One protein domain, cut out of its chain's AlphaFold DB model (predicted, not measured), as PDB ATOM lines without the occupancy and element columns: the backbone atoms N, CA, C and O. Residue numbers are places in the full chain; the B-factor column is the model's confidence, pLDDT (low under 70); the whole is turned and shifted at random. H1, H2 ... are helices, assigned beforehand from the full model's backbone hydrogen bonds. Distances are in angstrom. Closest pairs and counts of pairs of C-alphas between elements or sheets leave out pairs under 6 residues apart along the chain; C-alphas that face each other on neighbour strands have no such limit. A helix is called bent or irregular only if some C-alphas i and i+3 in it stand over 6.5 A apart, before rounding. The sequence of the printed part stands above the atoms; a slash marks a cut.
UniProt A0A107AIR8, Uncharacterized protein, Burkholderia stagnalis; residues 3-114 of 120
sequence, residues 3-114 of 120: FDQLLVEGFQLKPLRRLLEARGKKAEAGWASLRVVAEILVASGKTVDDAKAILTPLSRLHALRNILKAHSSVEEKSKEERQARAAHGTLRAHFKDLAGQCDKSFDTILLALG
ATOM      1  N   PHE A   3      -4.031  73.603   7.422       61.09
ATOM      2  CA  PHE A   3      -4.244  73.416   8.855       61.09
ATOM      3  C   PHE A   3      -3.019  73.788   9.698       61.09
ATOM      4  O   PHE A   3      -3.151  74.514  10.670       61.09
ATOM      5  N   ASP A   4      -1.808  73.386   9.306       63.94
ATOM      6  CA  ASP A   4      -0.596  73.793  10.029       63.94
ATOM      7  C   ASP A   4      -0.321  75.301   9.893       63.94
ATOM      8  O   ASP A   4       0.158  75.928  10.835       63.94
ATOM      9  N   GLN A   5      -0.672  75.882   8.741       64.12
ATOM     10  CA  GLN A   5      -0.519  77.306   8.489       64.12
ATOM     11  C   GLN A   5      -1.451  78.098   9.408       64.12
ATOM     12  O   GLN A   5      -1.029  79.041  10.070       64.12
ATOM     13  N   LEU A   6      -2.697  77.639   9.544       60.03
ATOM     14  CA  LEU A   6      -3.674  78.234  10.447       60.03
ATOM     15  C   LEU A   6      -3.258  78.105  11.922       60.03
ATOM     16  O   LEU A   6      -3.386  79.062  12.678       60.03
ATOM     17  N   LEU A   7      -2.718  76.951  12.324       68.00
ATOM     18  CA  LEU A   7      -2.398  76.679  13.727       68.00
ATOM     19  C   LEU A   7      -1.045  77.257  14.173       68.00
ATOM     20  O   LEU A   7      -0.922  77.736  15.294       68.00
ATOM     21  N   VAL A   8      -0.011  77.232  13.332       70.00
ATOM     22  CA  VAL A   8       1.345  77.663  13.726       70.00
ATOM     23  C   VAL A   8       1.657  79.078  13.245       70.00
ATOM     24  O   VAL A   8       2.238  79.866  13.997       70.00
ATOM     25  N   GLU A   9       1.255  79.429  12.021       70.19
ATOM     26  CA  GLU A   9       1.471  80.772  11.456       70.19
ATOM     27  C   GLU A   9       0.356  81.758  11.860       70.19
ATOM     28  O   GLU A   9       0.549  82.970  11.782       70.19
ATOM     29  N   GLY A  10      -0.771  81.265  12.393       75.88
ATOM     30  CA  GLY A  10      -1.817  82.094  13.004       75.88
ATOM     31  C   GLY A  10      -1.352  82.859  14.250       75.88
ATOM     32  O   GLY A  10      -1.883  83.927  14.561       75.88
ATOM     33  N   PHE A  11      -0.307  82.378  14.932       84.19
ATOM     34  CA  PHE A  11       0.295  83.058  16.075       84.19
ATOM     35  C   PHE A  11       1.052  84.327  15.663       84.19
ATOM     36  O   PHE A  11       2.239  84.307  15.327       84.19
ATOM     37  N   GLN A  12       0.369  85.464  15.763       87.44
ATOM     38  CA  GLN A  12       0.943  86.768  15.457       87.44
ATOM     39  C   GLN A  12       2.038  87.144  16.471       87.44
ATOM     40  O   GLN A  12       1.781  87.360  17.654       87.44
ATOM     41  N   LEU A  13       3.281  87.285  16.005       89.62
ATOM     42  CA  LEU A  13       4.433  87.560  16.873       89.62
ATOM     43  C   LEU A  13       4.330  88.888  17.632       89.62
ATOM     44  O   LEU A  13       4.695  88.959  18.801       89.62
ATOM     45  N   LYS A  14       3.841  89.950  16.984       90.75
ATOM     46  CA  LYS A  14       3.745  91.288  17.589       90.75
ATOM     47  C   LYS A  14       2.899  91.303  18.879       90.75
ATOM     48  O   LYS A  14       3.417  91.785  19.886       90.75
ATOM     49  N   PRO A  15       1.648  90.800  18.900       91.00
ATOM     50  CA  PRO A  15       0.868  90.733  20.135       91.00
ATOM     51  C   PRO A  15       1.451  89.748  21.157       91.00
ATOM     52  O   PRO A  15       1.466  90.074  22.339       91.00
ATOM     53  N   LEU A  16       2.010  88.610  20.729       92.06
ATOM     54  CA  LEU A  16       2.647  87.662  21.654       92.06
ATOM     55  C   LEU A  16       3.835  88.282  22.400       92.06
ATOM     56  O   LEU A  16       3.958  88.121  23.610       92.06
ATOM     57  N   ARG A  17       4.691  89.040  21.704       94.25
ATOM     58  CA  ARG A  17       5.818  89.740  22.337       94.25
ATOM     59  C   ARG A  17       5.346  90.757  23.372       94.25
ATOM     60  O   ARG A  17       5.879  90.770  24.473       94.25
ATOM     61  N   ARG A  18       4.311  91.540  23.048       92.50
ATOM     62  CA  ARG A  18       3.703  92.492  23.994       92.50
ATOM     63  C   ARG A  18       3.138  91.795  25.227       92.50
ATOM     64  O   ARG A  18       3.316  92.288  26.334       92.50
ATOM     65  N   LEU A  19       2.475  90.653  25.047       92.25
ATOM     66  CA  LEU A  19       1.941  89.877  26.165       92.25
ATOM     67  C   LEU A  19       3.056  89.320  27.058       92.25
ATOM     68  O   LEU A  19       2.932  89.353  28.278       92.25
ATOM     69  N   LEU A  20       4.146  88.829  26.465       93.81
ATOM     70  CA  LEU A  20       5.304  88.362  27.225       93.81
ATOM     71  C   LEU A  20       5.956  89.510  28.016       93.81
ATOM     72  O   LEU A  20       6.250  89.343  29.200       93.81
ATOM     73  N   GLU A  21       6.095  90.685  27.394       94.06
ATOM     74  CA  GLU A  21       6.605  91.909  28.034       94.06
ATOM     75  C   GLU A  21       5.729  92.352  29.207       94.06
ATOM     76  O   GLU A  21       6.253  92.646  30.280       94.06
ATOM     77  N   ALA A  22       4.403  92.297  29.059       91.00
ATOM     78  CA  ALA A  22       3.462  92.572  30.146       91.00
ATOM     79  C   ALA A  22       3.604  91.604  31.338       91.00
ATOM     80  O   ALA A  22       3.149  91.907  32.437       91.00
ATOM     81  N   ARG A  23       4.259  90.452  31.141       91.00
ATOM     82  CA  ARG A  23       4.565  89.453  32.179       91.00
ATOM     83  C   ARG A  23       5.996  89.545  32.705       91.00
ATOM     84  O   ARG A  23       6.473  88.618  33.353       91.00
ATOM     85  N   GLY A  24       6.693  90.641  32.413       91.56
ATOM     86  CA  GLY A  24       8.035  90.909  32.927       91.56
ATOM     87  C   GLY A  24       9.159  90.169  32.200       91.56
ATOM     88  O   GLY A  24      10.291  90.174  32.678       91.56
ATOM     89  N   LYS A  25       8.888  89.551  31.044       92.94
ATOM     90  CA  LYS A  25       9.905  88.900  30.203       92.94
ATOM     91  C   LYS A  25       9.978  89.559  28.833       92.94
ATOM     92  O   LYS A  25       8.967  89.945  28.269       92.94
ATOM     93  N   LYS A  26      11.166  89.631  28.239       91.56
ATOM     94  CA  LYS A  26      11.337  90.164  26.881       91.56
ATOM     95  C   LYS A  26      11.658  89.039  25.908       91.56
ATOM     96  O   LYS A  26      12.491  88.189  26.204       91.56
ATOM     97  N   ALA A  27      11.010  89.041  24.746       92.25
ATOM     98  CA  ALA A  27      11.373  88.129  23.667       92.25
ATOM     99  C   ALA A  27      12.664  88.593  22.982       92.25
ATOM    100  O   ALA A  27      12.812  89.779  22.672       92.25
ATOM    101  N   GLU A  28      13.567  87.662  22.681       91.00
ATOM    102  CA  GLU A  28      14.765  87.975  21.902       91.00
ATOM    103  C   GLU A  28      14.434  88.219  20.424       91.00
ATOM    104  O   GLU A  28      13.460  87.702  19.855       91.00
ATOM    105  N   ALA A  29      15.292  89.007  19.776       83.69
ATOM    106  CA  ALA A  29      15.243  89.187  18.335       83.69
ATOM    107  C   ALA A  29      15.511  87.839  17.644       83.69
ATOM    108  O   ALA A  29      16.529  87.202  17.879       83.69
ATOM    109  N   GLY A  30      14.578  87.400  16.796       87.56
ATOM    110  CA  GLY A  30      14.677  86.132  16.064       87.56
ATOM    111  C   GLY A  30      13.850  84.980  16.638       87.56
ATOM    112  O   GLY A  30      13.669  83.978  15.952       87.56
ATOM    113  N   TRP A  31      13.266  85.114  17.836       92.69
ATOM    114  CA  TRP A  31      12.348  84.086  18.337       92.69
ATOM    115  C   TRP A  31      11.094  83.972  17.463       92.69
ATOM    116  O   TRP A  31      10.386  84.960  17.225       92.69
ATOM    117  N   ALA A  32      10.824  82.738  17.025       89.94
ATOM    118  CA  ALA A  32       9.609  82.343  16.323       89.94
ATOM    119  C   ALA A  32       8.405  82.253  17.275       89.94
ATOM    120  O   ALA A  32       8.561  82.189  18.496       89.94
ATOM    121  N   SER A  33       7.194  82.220  16.713       90.44
ATOM    122  CA  SER A  33       5.935  82.287  17.466       90.44
ATOM    123  C   SER A  33       5.832  81.229  18.566       90.44
ATOM    124  O   SER A  33       5.601  81.583  19.719       90.44
ATOM    125  N   LEU A  34       6.101  79.958  18.252       91.94
ATOM    126  CA  LEU A  34       6.039  78.864  19.231       91.94
ATOM    127  C   LEU A  34       7.027  79.047  20.394       91.94
ATOM    128  O   LEU A  34       6.697  78.725  21.531       91.94
ATOM    129  N   ARG A  35       8.217  79.615  20.143       94.00
ATOM    130  CA  ARG A  35       9.189  79.909  21.210       94.00
ATOM    131  C   ARG A  35       8.663  80.992  22.150       94.00
ATOM    132  O   ARG A  35       8.793  80.852  23.361       94.00
ATOM    133  N   VAL A  36       8.037  82.034  21.604       94.69
ATOM    134  CA  VAL A  36       7.411  83.092  22.411       94.69
ATOM    135  C   VAL A  36       6.238  82.530  23.222       94.69
ATOM    136  O   VAL A  36       6.139  82.822  24.408       94.69
ATOM    137  N   VAL A  37       5.399  81.666  22.633       94.44
ATOM    138  CA  VAL A  37       4.302  80.988  23.355       94.44
ATOM    139  C   VAL A  37       4.834  80.120  24.499       94.44
ATOM    140  O   VAL A  37       4.270  80.157  25.589       94.44
ATOM    141  N   ALA A  38       5.942  79.395  24.302       95.31
ATOM    142  CA  ALA A  38       6.570  78.609  25.367       95.31
ATOM    143  C   ALA A  38       6.946  79.482  26.574       95.31
ATOM    144  O   ALA A  38       6.651  79.137  27.715       95.31
ATOM    145  N   GLU A  39       7.552  80.643  26.328       96.31
ATOM    146  CA  GLU A  39       7.928  81.569  27.401       96.31
ATOM    147  C   GLU A  39       6.718  82.216  28.075       96.31
ATOM    148  O   GLU A  39       6.751  82.443  29.284       96.31
ATOM    149  N   ILE A  40       5.639  82.460  27.327       94.94
ATOM    150  CA  ILE A  40       4.363  82.923  27.885       94.94
ATOM    151  C   ILE A  40       3.762  81.855  28.804       94.94
ATOM    152  O   ILE A  40       3.327  82.200  29.898       94.94
ATOM    153  N   LEU A  41       3.772  80.577  28.402       95.25
ATOM    154  CA  LEU A  41       3.298  79.454  29.221       95.25
ATOM    155  C   LEU A  41       4.093  79.342  30.526       95.25
ATOM    156  O   LEU A  41       3.501  79.210  31.597       95.25
ATOM    157  N   VAL A  42       5.420  79.463  30.453       96.06
ATOM    158  CA  VAL A  42       6.281  79.464  31.646       96.06
ATOM    159  C   VAL A  42       6.000  80.683  32.525       96.06
ATOM    160  O   VAL A  42       5.882  80.555  33.739       96.06
ATOM    161  N   ALA A  43       5.824  81.865  31.930       93.94
ATOM    162  CA  ALA A  43       5.433  83.067  32.666       93.94
ATOM    163  C   ALA A  43       4.019  82.967  33.284       93.94
ATOM    164  O   ALA A  43       3.747  83.656  34.260       93.94
ATOM    165  N   SER A  44       3.140  82.099  32.761       91.06
ATOM    166  CA  SER A  44       1.846  81.738  33.376       91.06
ATOM    167  C   SER A  44       1.961  80.725  34.524       91.06
ATOM    168  O   SER A  44       0.933  80.297  35.045       91.06
ATOM    169  N   GLY A  45       3.165  80.271  34.881       92.25
ATOM    170  CA  GLY A  45       3.380  79.288  35.946       92.25
ATOM    171  C   GLY A  45       3.440  77.825  35.494       92.25
ATOM    172  O   GLY A  45       3.423  76.936  36.342       92.25
ATOM    173  N   LYS A  46       3.521  77.535  34.186       95.38
ATOM    174  CA  LYS A  46       3.859  76.180  33.709       95.38
ATOM    175  C   LYS A  46       5.352  75.908  33.875       95.38
ATOM    176  O   LYS A  46       6.173  76.822  33.792       95.38
ATOM    177  N   THR A  47       5.720  74.643  34.056       96.75
ATOM    178  CA  THR A  47       7.130  74.251  33.972       96.75
ATOM    179  C   THR A  47       7.621  74.329  32.523       96.75
ATOM    180  O   THR A  47       6.830  74.376  31.576       96.75
ATOM    181  N   VAL A  48       8.943  74.344  32.330       94.88
ATOM    182  CA  VAL A  48       9.544  74.310  30.985       94.88
ATOM    183  C   VAL A  48       9.155  73.026  30.247       94.88
ATOM    184  O   VAL A  48       8.840  73.074  29.055       94.88
ATOM    185  N   ASP A  49       9.121  71.897  30.957       95.75
ATOM    186  CA  ASP A  49       8.750  70.604  30.387       95.75
ATOM    187  C   ASP A  49       7.269  70.559  30.004       95.75
ATOM    188  O   ASP A  49       6.948  70.124  28.897       95.75
ATOM    189  N   ASP A  50       6.379  71.107  30.835       95.00
ATOM    190  CA  ASP A  50       4.957  71.225  30.493       95.00
ATOM    191  C   ASP A  50       4.754  72.116  29.267       95.00
ATOM    192  O   ASP A  50       4.021  71.758  28.346       95.00
ATOM    193  N   ALA A  51       5.430  73.270  29.214       95.31
ATOM    194  CA  ALA A  51       5.350  74.170  28.068       95.31
ATOM    195  C   ALA A  51       5.817  73.477  26.776       95.31
ATOM    196  O   ALA A  51       5.194  73.626  25.723       95.31
ATOM    197  N   LYS A  52       6.878  72.666  26.852       94.50
ATOM    198  CA  LYS A  52       7.354  71.853  25.728       94.50
ATOM    199  C   LYS A  52       6.354  70.760  25.345       94.50
ATOM    200  O   LYS A  52       6.091  70.572  24.156       94.50
ATOM    201  N   ALA A  53       5.778  70.064  26.321       94.88
ATOM    202  CA  ALA A  53       4.773  69.031  26.089       94.88
ATOM    203  C   ALA A  53       3.540  69.612  25.375       94.88
ATOM    204  O   ALA A  53       3.126  69.082  24.346       94.88
ATOM    205  N   ILE A  54       3.045  70.769  25.828       95.44
ATOM    206  CA  ILE A  54       1.915  71.491  25.219       95.44
ATOM    207  C   ILE A  54       2.198  71.848  23.754       95.44
ATOM    208  O   ILE A  54       1.307  71.773  22.914       95.44
ATOM    209  N   LEU A  55       3.430  72.214  23.403       94.19
ATOM    210  CA  LEU A  55       3.779  72.637  22.040       94.19
ATOM    211  C   LEU A  55       4.225  71.493  21.119       94.19
ATOM    212  O   LEU A  55       4.391  71.699  19.910       94.19
ATOM    213  N   THR A  56       4.411  70.287  21.662       94.69
ATOM    214  CA  THR A  56       4.848  69.106  20.902       94.69
ATOM    215  C   THR A  56       3.906  68.775  19.737       94.69
ATOM    216  O   THR A  56       4.412  68.620  18.622       94.69
ATOM    217  N   PRO A  57       2.569  68.739  19.911       93.31
ATOM    218  CA  PRO A  57       1.653  68.408  18.817       93.31
ATOM    219  C   PRO A  57       1.728  69.409  17.657       93.31
ATOM    220  O   PRO A  57       1.776  69.014  16.493       93.31
ATOM    221  N   LEU A  58       1.833  70.710  17.958       91.25
ATOM    222  CA  LEU A  58       1.944  71.775  16.953       91.25
ATOM    223  C   LEU A  58       3.261  71.668  16.173       91.25
ATOM    224  O   LEU A  58       3.284  71.767  14.944       91.25
ATOM    225  N   SER A  59       4.359  71.407  16.885       89.75
ATOM    226  CA  SER A  59       5.680  71.203  16.281       89.75
ATOM    227  C   SER A  59       5.699  69.957  15.392       89.75
ATOM    228  O   SER A  59       6.242  69.986  14.287       89.75
ATOM    229  N   ARG A  60       5.053  68.869  15.833       90.50
ATOM    230  CA  ARG A  60       4.927  67.627  15.066       90.50
ATOM    231  C   ARG A  60       4.094  67.820  13.804       90.50
ATOM    232  O   ARG A  60       4.509  67.355  12.745       90.50
ATOM    233  N   LEU A  61       2.972  68.532  13.890       89.06
ATOM    234  CA  LEU A  61       2.150  68.867  12.730       89.06
ATOM    235  C   LEU A  61       2.949  69.678  11.696       89.06
ATOM    236  O   LEU A  61       2.927  69.357  10.506       89.06
ATOM    237  N   HIS A  62       3.709  70.679  12.147       85.81
ATOM    238  CA  HIS A  62       4.571  71.480  11.276       85.81
ATOM    239  C   HIS A  62       5.670  70.640  10.601       85.81
ATOM    240  O   HIS A  62       5.914  70.775   9.398       85.81
ATOM    241  N   ALA A  63       6.313  69.744  11.356       86.31
ATOM    242  CA  ALA A  63       7.324  68.832  10.830       86.31
ATOM    243  C   ALA A  63       6.736  67.866   9.790       86.31
ATOM    244  O   ALA A  63       7.288  67.735   8.698       86.31
ATOM    245  N   LEU A  64       5.578  67.260  10.080       86.75
ATOM    246  CA  LEU A  64       4.873  66.377   9.147       86.75
ATOM    247  C   LEU A  64       4.486  67.104   7.859       86.75
ATOM    248  O   LEU A  64       4.676  66.546   6.780       86.75
ATOM    249  N   ARG A  65       4.020  68.362   7.928       83.75
ATOM    250  CA  ARG A  65       3.794  69.172   6.717       83.75
ATOM    251  C   ARG A  65       5.071  69.241   5.884       83.75
ATOM    252  O   ARG A  65       5.017  69.020   4.678       83.75
ATOM    253  N   ASN A  66       6.200  69.574   6.505       83.75
ATOM    254  CA  ASN A  66       7.457  69.721   5.779       83.75
ATOM    255  C   ASN A  66       7.873  68.404   5.106       83.75
ATOM    256  O   ASN A  66       8.211  68.448   3.930       83.75
ATOM    257  N   ILE A  67       7.736  67.261   5.788       85.38
ATOM    258  CA  ILE A  67       8.039  65.924   5.240       85.38
ATOM    259  C   ILE A  67       7.085  65.530   4.100       85.38
ATOM    260  O   ILE A  67       7.465  64.839   3.161       85.38
ATOM    261  N   LEU A  68       5.823  65.950   4.154       81.50
ATOM    262  CA  LEU A  68       4.830  65.588   3.141       81.50
ATOM    263  C   LEU A  68       4.857  66.504   1.907       81.50
ATOM    264  O   LEU A  68       4.188  66.205   0.916       81.50
ATOM    265  N   LYS A  69       5.646  67.589   1.912       78.56
ATOM    266  CA  LYS A  69       5.830  68.446   0.729       78.56
ATOM    267  C   LYS A  69       6.513  67.684  -0.414       78.56
ATOM    268  O   LYS A  69       7.229  66.700  -0.223       78.56
ATOM    269  N   ALA A  70       6.291  68.157  -1.640       64.62
ATOM    270  CA  ALA A  70       6.746  67.498  -2.868       64.62
ATOM    271  C   ALA A  70       8.271  67.270  -2.934       64.62
ATOM    272  O   ALA A  70       8.701  66.325  -3.582       64.62
ATOM    273  N   HIS A  71       9.068  68.071  -2.218       73.25
ATOM    274  CA  HIS A  71      10.535  68.015  -2.249       73.25
ATOM    275  C   HIS A  71      11.187  67.070  -1.224       73.25
ATOM    276  O   HIS A  71      12.398  66.891  -1.274       73.25
ATOM    277  N   SER A  72      10.431  66.473  -0.300       77.75
ATOM    278  CA  SER A  72      10.989  65.502   0.655       77.75
ATOM    279  C   SER A  72      11.149  64.118   0.036       77.75
ATOM    280  O   SER A  72      10.357  63.730  -0.834       77.75
ATOM    281  N   SER A  73      12.145  63.376   0.526       82.88
ATOM    282  CA  SER A  73      12.503  62.051   0.017       82.88
ATOM    283  C   SER A  73      11.366  61.036   0.185       82.88
ATOM    284  O   SER A  73      10.518  61.141   1.081       82.88
ATOM    285  N   VAL A  74      11.327  60.039  -0.700       83.50
ATOM    286  CA  VAL A  74      10.334  58.954  -0.637       83.50
ATOM    287  C   VAL A  74      10.566  58.105   0.616       83.50
ATOM    288  O   VAL A  74       9.610  57.639   1.242       83.50
ATOM    289  N   GLU A  75      11.822  57.963   1.031       86.12
ATOM    290  CA  GLU A  75      12.251  57.245   2.224       86.12
ATOM    291  C   GLU A  75      11.713  57.892   3.506       86.12
ATOM    292  O   GLU A  75      11.158  57.192   4.357       86.12
ATOM    293  N   GLU A  76      11.808  59.220   3.643       84.75
ATOM    294  CA  GLU A  76      11.268  59.943   4.805       84.75
ATOM    295  C   GLU A  76       9.750  59.790   4.906       84.75
ATOM    296  O   GLU A  76       9.228  59.469   5.975       84.75
ATOM    297  N   LYS A  77       9.038  59.946   3.784       86.88
ATOM    298  CA  LYS A  77       7.576  59.780   3.731       86.88
ATOM    299  C   LYS A  77       7.155  58.362   4.113       86.88
ATOM    300  O   LYS A  77       6.249  58.185   4.926       86.88
ATOM    301  N   SER A  78       7.849  57.355   3.582       87.75
ATOM    302  CA  SER A  78       7.563  55.941   3.854       87.75
ATOM    303  C   SER A  78       7.838  55.568   5.312       87.75
ATOM    304  O   SER A  78       7.072  54.823   5.929       87.75
ATOM    305  N   LYS A  79       8.915  56.108   5.895       90.12
ATOM    306  CA  LYS A  79       9.242  55.920   7.312       90.12
ATOM    307  C   LYS A  79       8.147  56.488   8.211       90.12
ATOM    308  O   LYS A  79       7.700  55.794   9.123       90.12
ATOM    309  N   GLU A  80       7.708  57.712   7.938       90.12
ATOM    310  CA  GLU A  80       6.645  58.364   8.704       90.12
ATOM    311  C   GLU A  80       5.315  57.616   8.596       90.12
ATOM    312  O   GLU A  80       4.642  57.387   9.601       90.12
ATOM    313  N   GLU A  81       4.964  57.145   7.398       89.75
ATOM    314  CA  GLU A  81       3.762  56.339   7.203       89.75
ATOM    315  C   GLU A  81       3.808  55.041   8.021       89.75
ATOM    316  O   GLU A  81       2.844  54.690   8.711       89.75
ATOM    317  N   ARG A  82       4.947  54.337   7.991       91.69
ATOM    318  CA  ARG A  82       5.145  53.102   8.757       91.69
ATOM    319  C   ARG A  82       5.046  53.352  10.259       91.69
ATOM    320  O   ARG A  82       4.398  52.572  10.953       91.69
ATOM    321  N   GLN A  83       5.660  54.423  10.758       91.12
ATOM    322  CA  GLN A  83       5.589  54.791  12.173       91.12
ATOM    323  C   GLN A  83       4.156  55.131  12.595       91.12
ATOM    324  O   GLN A  83       3.681  54.612  13.604       91.12
ATOM    325  N   ALA A  84       3.433  55.917  11.793       91.19
ATOM    326  CA  ALA A  84       2.039  56.259  12.063       91.19
ATOM    327  C   ALA A  84       1.135  55.017  12.112       91.19
ATOM    328  O   ALA A  84       0.299  54.885  13.007       91.19
ATOM    329  N   ARG A  85       1.320  54.074  11.182       92.62
ATOM    330  CA  ARG A  85       0.577  52.804  11.177       92.62
ATOM    331  C   ARG A  85       0.951  51.907  12.353       92.62
ATOM    332  O   ARG A  85       0.061  51.296  12.928       92.62
ATOM    333  N   ALA A  86       2.225  51.848  12.735       93.94
ATOM    334  CA  ALA A  86       2.661  51.061  13.887       93.94
ATOM    335  C   ALA A  86       2.082  51.591  15.209       93.94
ATOM    336  O   ALA A  86       1.669  50.801  16.049       93.94
ATOM    337  N   ALA A  87       2.018  52.916  15.377       92.94
ATOM    338  CA  ALA A  87       1.535  53.539  16.609       92.94
ATOM    339  C   ALA A  87      -0.001  53.627  16.702       92.94
ATOM    340  O   ALA A  87      -0.551  53.507  17.791       92.94
ATOM    341  N   HIS A  88      -0.704  53.824  15.579       92.44
ATOM    342  CA  HIS A  88      -2.149  54.120  15.578       92.44
ATOM    343  C   HIS A  88      -2.995  53.136  14.753       92.44
ATOM    344  O   HIS A  88      -4.207  53.316  14.618       92.44
ATOM    345  N   GLY A  89      -2.382  52.129  14.127       94.00
ATOM    346  CA  GLY A  89      -3.027  51.148  13.246       94.00
ATOM    347  C   GLY A  89      -3.393  51.696  11.861       94.00
ATOM    348  O   GLY A  89      -3.145  51.055  10.841       94.00
ATOM    349  N   THR A  90      -3.948  52.910  11.789       92.69
ATOM    350  CA  THR A  90      -4.340  53.556  10.527       92.69
ATOM    351  C   THR A  90      -3.901  55.017  10.470       92.69
ATOM    352  O   THR A  90      -3.853  55.710  11.486       92.69
ATOM    353  N   LEU A  91      -3.665  55.532   9.259       90.69
ATOM    354  CA  LEU A  91      -3.353  56.953   9.056       90.69
ATOM    355  C   LEU A  91      -4.506  57.873   9.474       90.69
ATOM    356  O   LEU A  91      -4.271  58.974   9.962       90.69
ATOM    357  N   ARG A  92      -5.757  57.409   9.336       91.44
ATOM    358  CA  ARG A  92      -6.941  58.136   9.816       91.44
ATOM    359  C   ARG A  92      -6.925  58.275  11.340       91.44
ATOM    360  O   ARG A  92      -7.247  59.349  11.838       91.44
ATOM    361  N   ALA A  93      -6.580  57.210  12.064       93.50
ATOM    362  CA  ALA A  93      -6.472  57.246  13.520       93.50
ATOM    363  C   ALA A  93      -5.337  58.177  13.968       93.50
ATOM    364  O   ALA A  93      -5.574  59.036  14.810       93.50
ATOM    365  N   HIS A  94      -4.165  58.090  13.329       93.31
ATOM    366  CA  HIS A  94      -3.051  59.014  13.568       93.31
ATOM    367  C   HIS A  94      -3.449  60.482  13.344       93.31
ATOM    368  O   HIS A  94      -3.178  61.329  14.187       93.31
ATOM    369  N   PHE A  95      -4.140  60.791  12.240       91.38
ATOM    370  CA  PHE A  95      -4.622  62.149  11.973       91.38
ATOM    371  C   PHE A  95      -5.576  62.654  13.063       91.38
ATOM    372  O   PHE A  95      -5.404  63.770  13.549       91.38
ATOM    373  N   LYS A  96      -6.576  61.848  13.448       93.50
ATOM    374  CA  LYS A  96      -7.553  62.231  14.481       93.50
ATOM    375  C   LYS A  96      -6.890  62.472  15.833       93.50
ATOM    376  O   LYS A  96      -7.236  63.436  16.507       93.50
ATOM    377  N   ASP A  97      -5.955  61.605  16.203       94.62
ATOM    378  CA  ASP A  97      -5.198  61.730  17.441       94.62
ATOM    379  C   ASP A  97      -4.356  63.015  17.453       94.62
ATOM    380  O   ASP A  97      -4.515  63.839  18.350       94.62
ATOM    381  N   LEU A  98      -3.561  63.260  16.406       93.56
ATOM    382  CA  LEU A  98      -2.751  64.477  16.295       93.56
ATOM    383  C   LEU A  98      -3.611  65.750  16.318       93.56
ATOM    384  O   LEU A  98      -3.269  66.707  17.010       93.56
ATOM    385  N   ALA A  99      -4.734  65.763  15.595       91.44
ATOM    386  CA  ALA A  99      -5.652  66.898  15.591       91.44
ATOM    387  C   ALA A  99      -6.256  67.149  16.984       91.44
ATOM    388  O   ALA A  99      -6.258  68.288  17.444       91.44
ATOM    389  N   GLY A 100      -6.699  66.096  17.681       93.56
ATOM    390  CA  GLY A 100      -7.230  66.208  19.042       93.56
ATOM    391  C   GLY A 100      -6.177  66.626  20.075       93.56
ATOM    392  O   GLY A 100      -6.498  67.319  21.036       93.56
ATOM    393  N   GLN A 101      -4.911  66.250  19.882       94.75
ATOM    394  CA  GLN A 101      -3.813  66.754  20.708       94.75
ATOM    395  C   GLN A 101      -3.551  68.245  20.454       94.75
ATOM    396  O   GLN A 101      -3.372  68.991  21.412       94.75
ATOM    397  N   CYS A 102      -3.566  68.693  19.192       92.81
ATOM    398  CA  CYS A 102      -3.456  70.117  18.871       92.81
ATOM    399  C   CYS A 102      -4.583  70.931  19.518       92.81
ATOM    400  O   CYS A 102      -4.295  71.970  20.099       92.81
ATOM    401  N   ASP A 103      -5.823  70.451  19.455       91.81
ATOM    402  CA  ASP A 103      -6.994  71.102  20.057       91.81
ATOM    403  C   ASP A 103      -6.812  71.337  21.570       91.81
ATOM    404  O   ASP A 103      -6.825  72.472  22.040       91.81
ATOM    405  N   LYS A 104      -6.437  70.290  22.318       93.25
ATOM    406  CA  LYS A 104      -6.123  70.388  23.759       93.25
ATOM    407  C   LYS A 104      -4.966  71.342  24.065       93.25
ATOM    408  O   LYS A 104      -4.956  72.033  25.091       93.25
ATOM    409  N   SER A 105      -3.954  71.370  23.197       93.94
ATOM    410  CA  SER A 105      -2.862  72.334  23.310       93.94
ATOM    411  C   SER A 105      -3.370  73.764  23.138       93.94
ATOM    412  O   SER A 105      -2.941  74.639  23.888       93.94
ATOM    413  N   PHE A 106      -4.290  74.004  22.200       90.19
ATOM    414  CA  PHE A 106      -4.901  75.316  22.007       90.19
ATOM    415  C   PHE A 106      -5.709  75.761  23.212       90.19
ATOM    416  O   PHE A 106      -5.490  76.888  23.643       90.19
ATOM    417  N   ASP A 107      -6.525  74.900  23.819       91.50
ATOM    418  CA  ASP A 107      -7.250  75.244  25.052       91.50
ATOM    419  C   ASP A 107      -6.296  75.779  26.125       91.50
ATOM    420  O   ASP A 107      -6.490  76.852  26.703       91.50
ATOM    421  N   THR A 108      -5.187  75.067  26.336       92.56
ATOM    422  CA  THR A 108      -4.188  75.456  27.335       92.56
ATOM    423  C   THR A 108      -3.474  76.757  26.959       92.56
ATOM    424  O   THR A 108      -3.221  77.601  27.822       92.56
ATOM    425  N   ILE A 109      -3.139  76.934  25.678       92.12
ATOM    426  CA  ILE A 109      -2.497  78.154  25.181       92.12
ATOM    427  C   ILE A 109      -3.451  79.343  25.312       92.12
ATOM    428  O   ILE A 109      -3.032  80.381  25.803       92.12
ATOM    429  N   LEU A 110      -4.719  79.214  24.931       89.75
ATOM    430  CA  LEU A 110      -5.702  80.300  24.947       89.75
ATOM    431  C   LEU A 110      -5.977  80.784  26.373       89.75
ATOM    432  O   LEU A 110      -5.927  81.990  26.622       89.75
ATOM    433  N   LEU A 111      -6.115  79.858  27.327       88.94
ATOM    434  CA  LEU A 111      -6.155  80.189  28.754       88.94
ATOM    435  C   LEU A 111      -4.897  80.950  29.185       88.94
ATOM    436  O   LEU A 111      -4.977  82.003  29.817       88.94
ATOM    437  N   ALA A 112      -3.721  80.461  28.787       88.81
ATOM    438  CA  ALA A 112      -2.461  81.124  29.085       88.81
ATOM    439  C   ALA A 112      -2.300  82.471  28.375       88.81
ATOM    440  O   ALA A 112      -1.518  83.279  28.857       88.81
ATOM    441  N   LEU A 113      -3.008  82.745  27.280       87.75
ATOM    442  CA  LEU A 113      -3.012  84.041  26.599       87.75
ATOM    443  C   LEU A 113      -3.998  85.041  27.223       87.75
ATOM    444  O   LEU A 113      -3.971  86.215  26.861       87.75
ATOM    445  N   GLY A 114      -4.815  84.608  28.188       81.50
ATOM    446  CA  GLY A 114      -5.844  85.437  28.814       81.50
ATOM    447  C   GLY A 114      -7.147  85.509  28.015       81.50
ATOM    448  O   GLY A 114      -7.978  86.361  28.306       81.50
TER     449      GLY A 114
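This is residues 3 to 114 of the 120 residues of an uncharacterized protein of Burkholderia stagnalis (UniProt A0A107AIR8). The long helices H6 and H4 cross, and H5 bridges their spread ends into a triangle; H3 packs at the other end, H2 beside it, and H1 packs on H4. The 112 printed residues, class all helix, have six named helices, H1 to H6 in order. The whole is only just compact, close to loose, radius of gyration of the C-alphas 15.8 A, spanning 45 by 26 by 22 A.

Find H6 at residues 91 to 113, 32.3 A from C-alpha 91 at (-3.353, 56.953, 9.056) to C-alpha 113 at (-3.012, 84.041, 26.599). H4, residues 48 to 68, 29.6 A, is irregular, C-alphas 54 and 57 being 7.1 A apart. Find H5 at 74 to 88, H3 at 33 to 43, H2 at 13 to 22, H1 at 3 to 9.

H6 touches H4, closest C-alphas Ser 105 and Ile 54, 5.2 A, at a steep tilt of 43 degrees, opposite ways. H5 touches H6 only at the corner, closest C-alphas His 88 and His 94, 5.4 A. H3 and H4 form a hairpin, closest C-alphas Ala 38 and Ala 51, 5.3 A. Every O i to N i+4 pair is within hydrogen-bond range except in H4, 15 of 17.

The printed part has no cut and no long link; pLDDT is under 70 at residues 3 to 7 and 70.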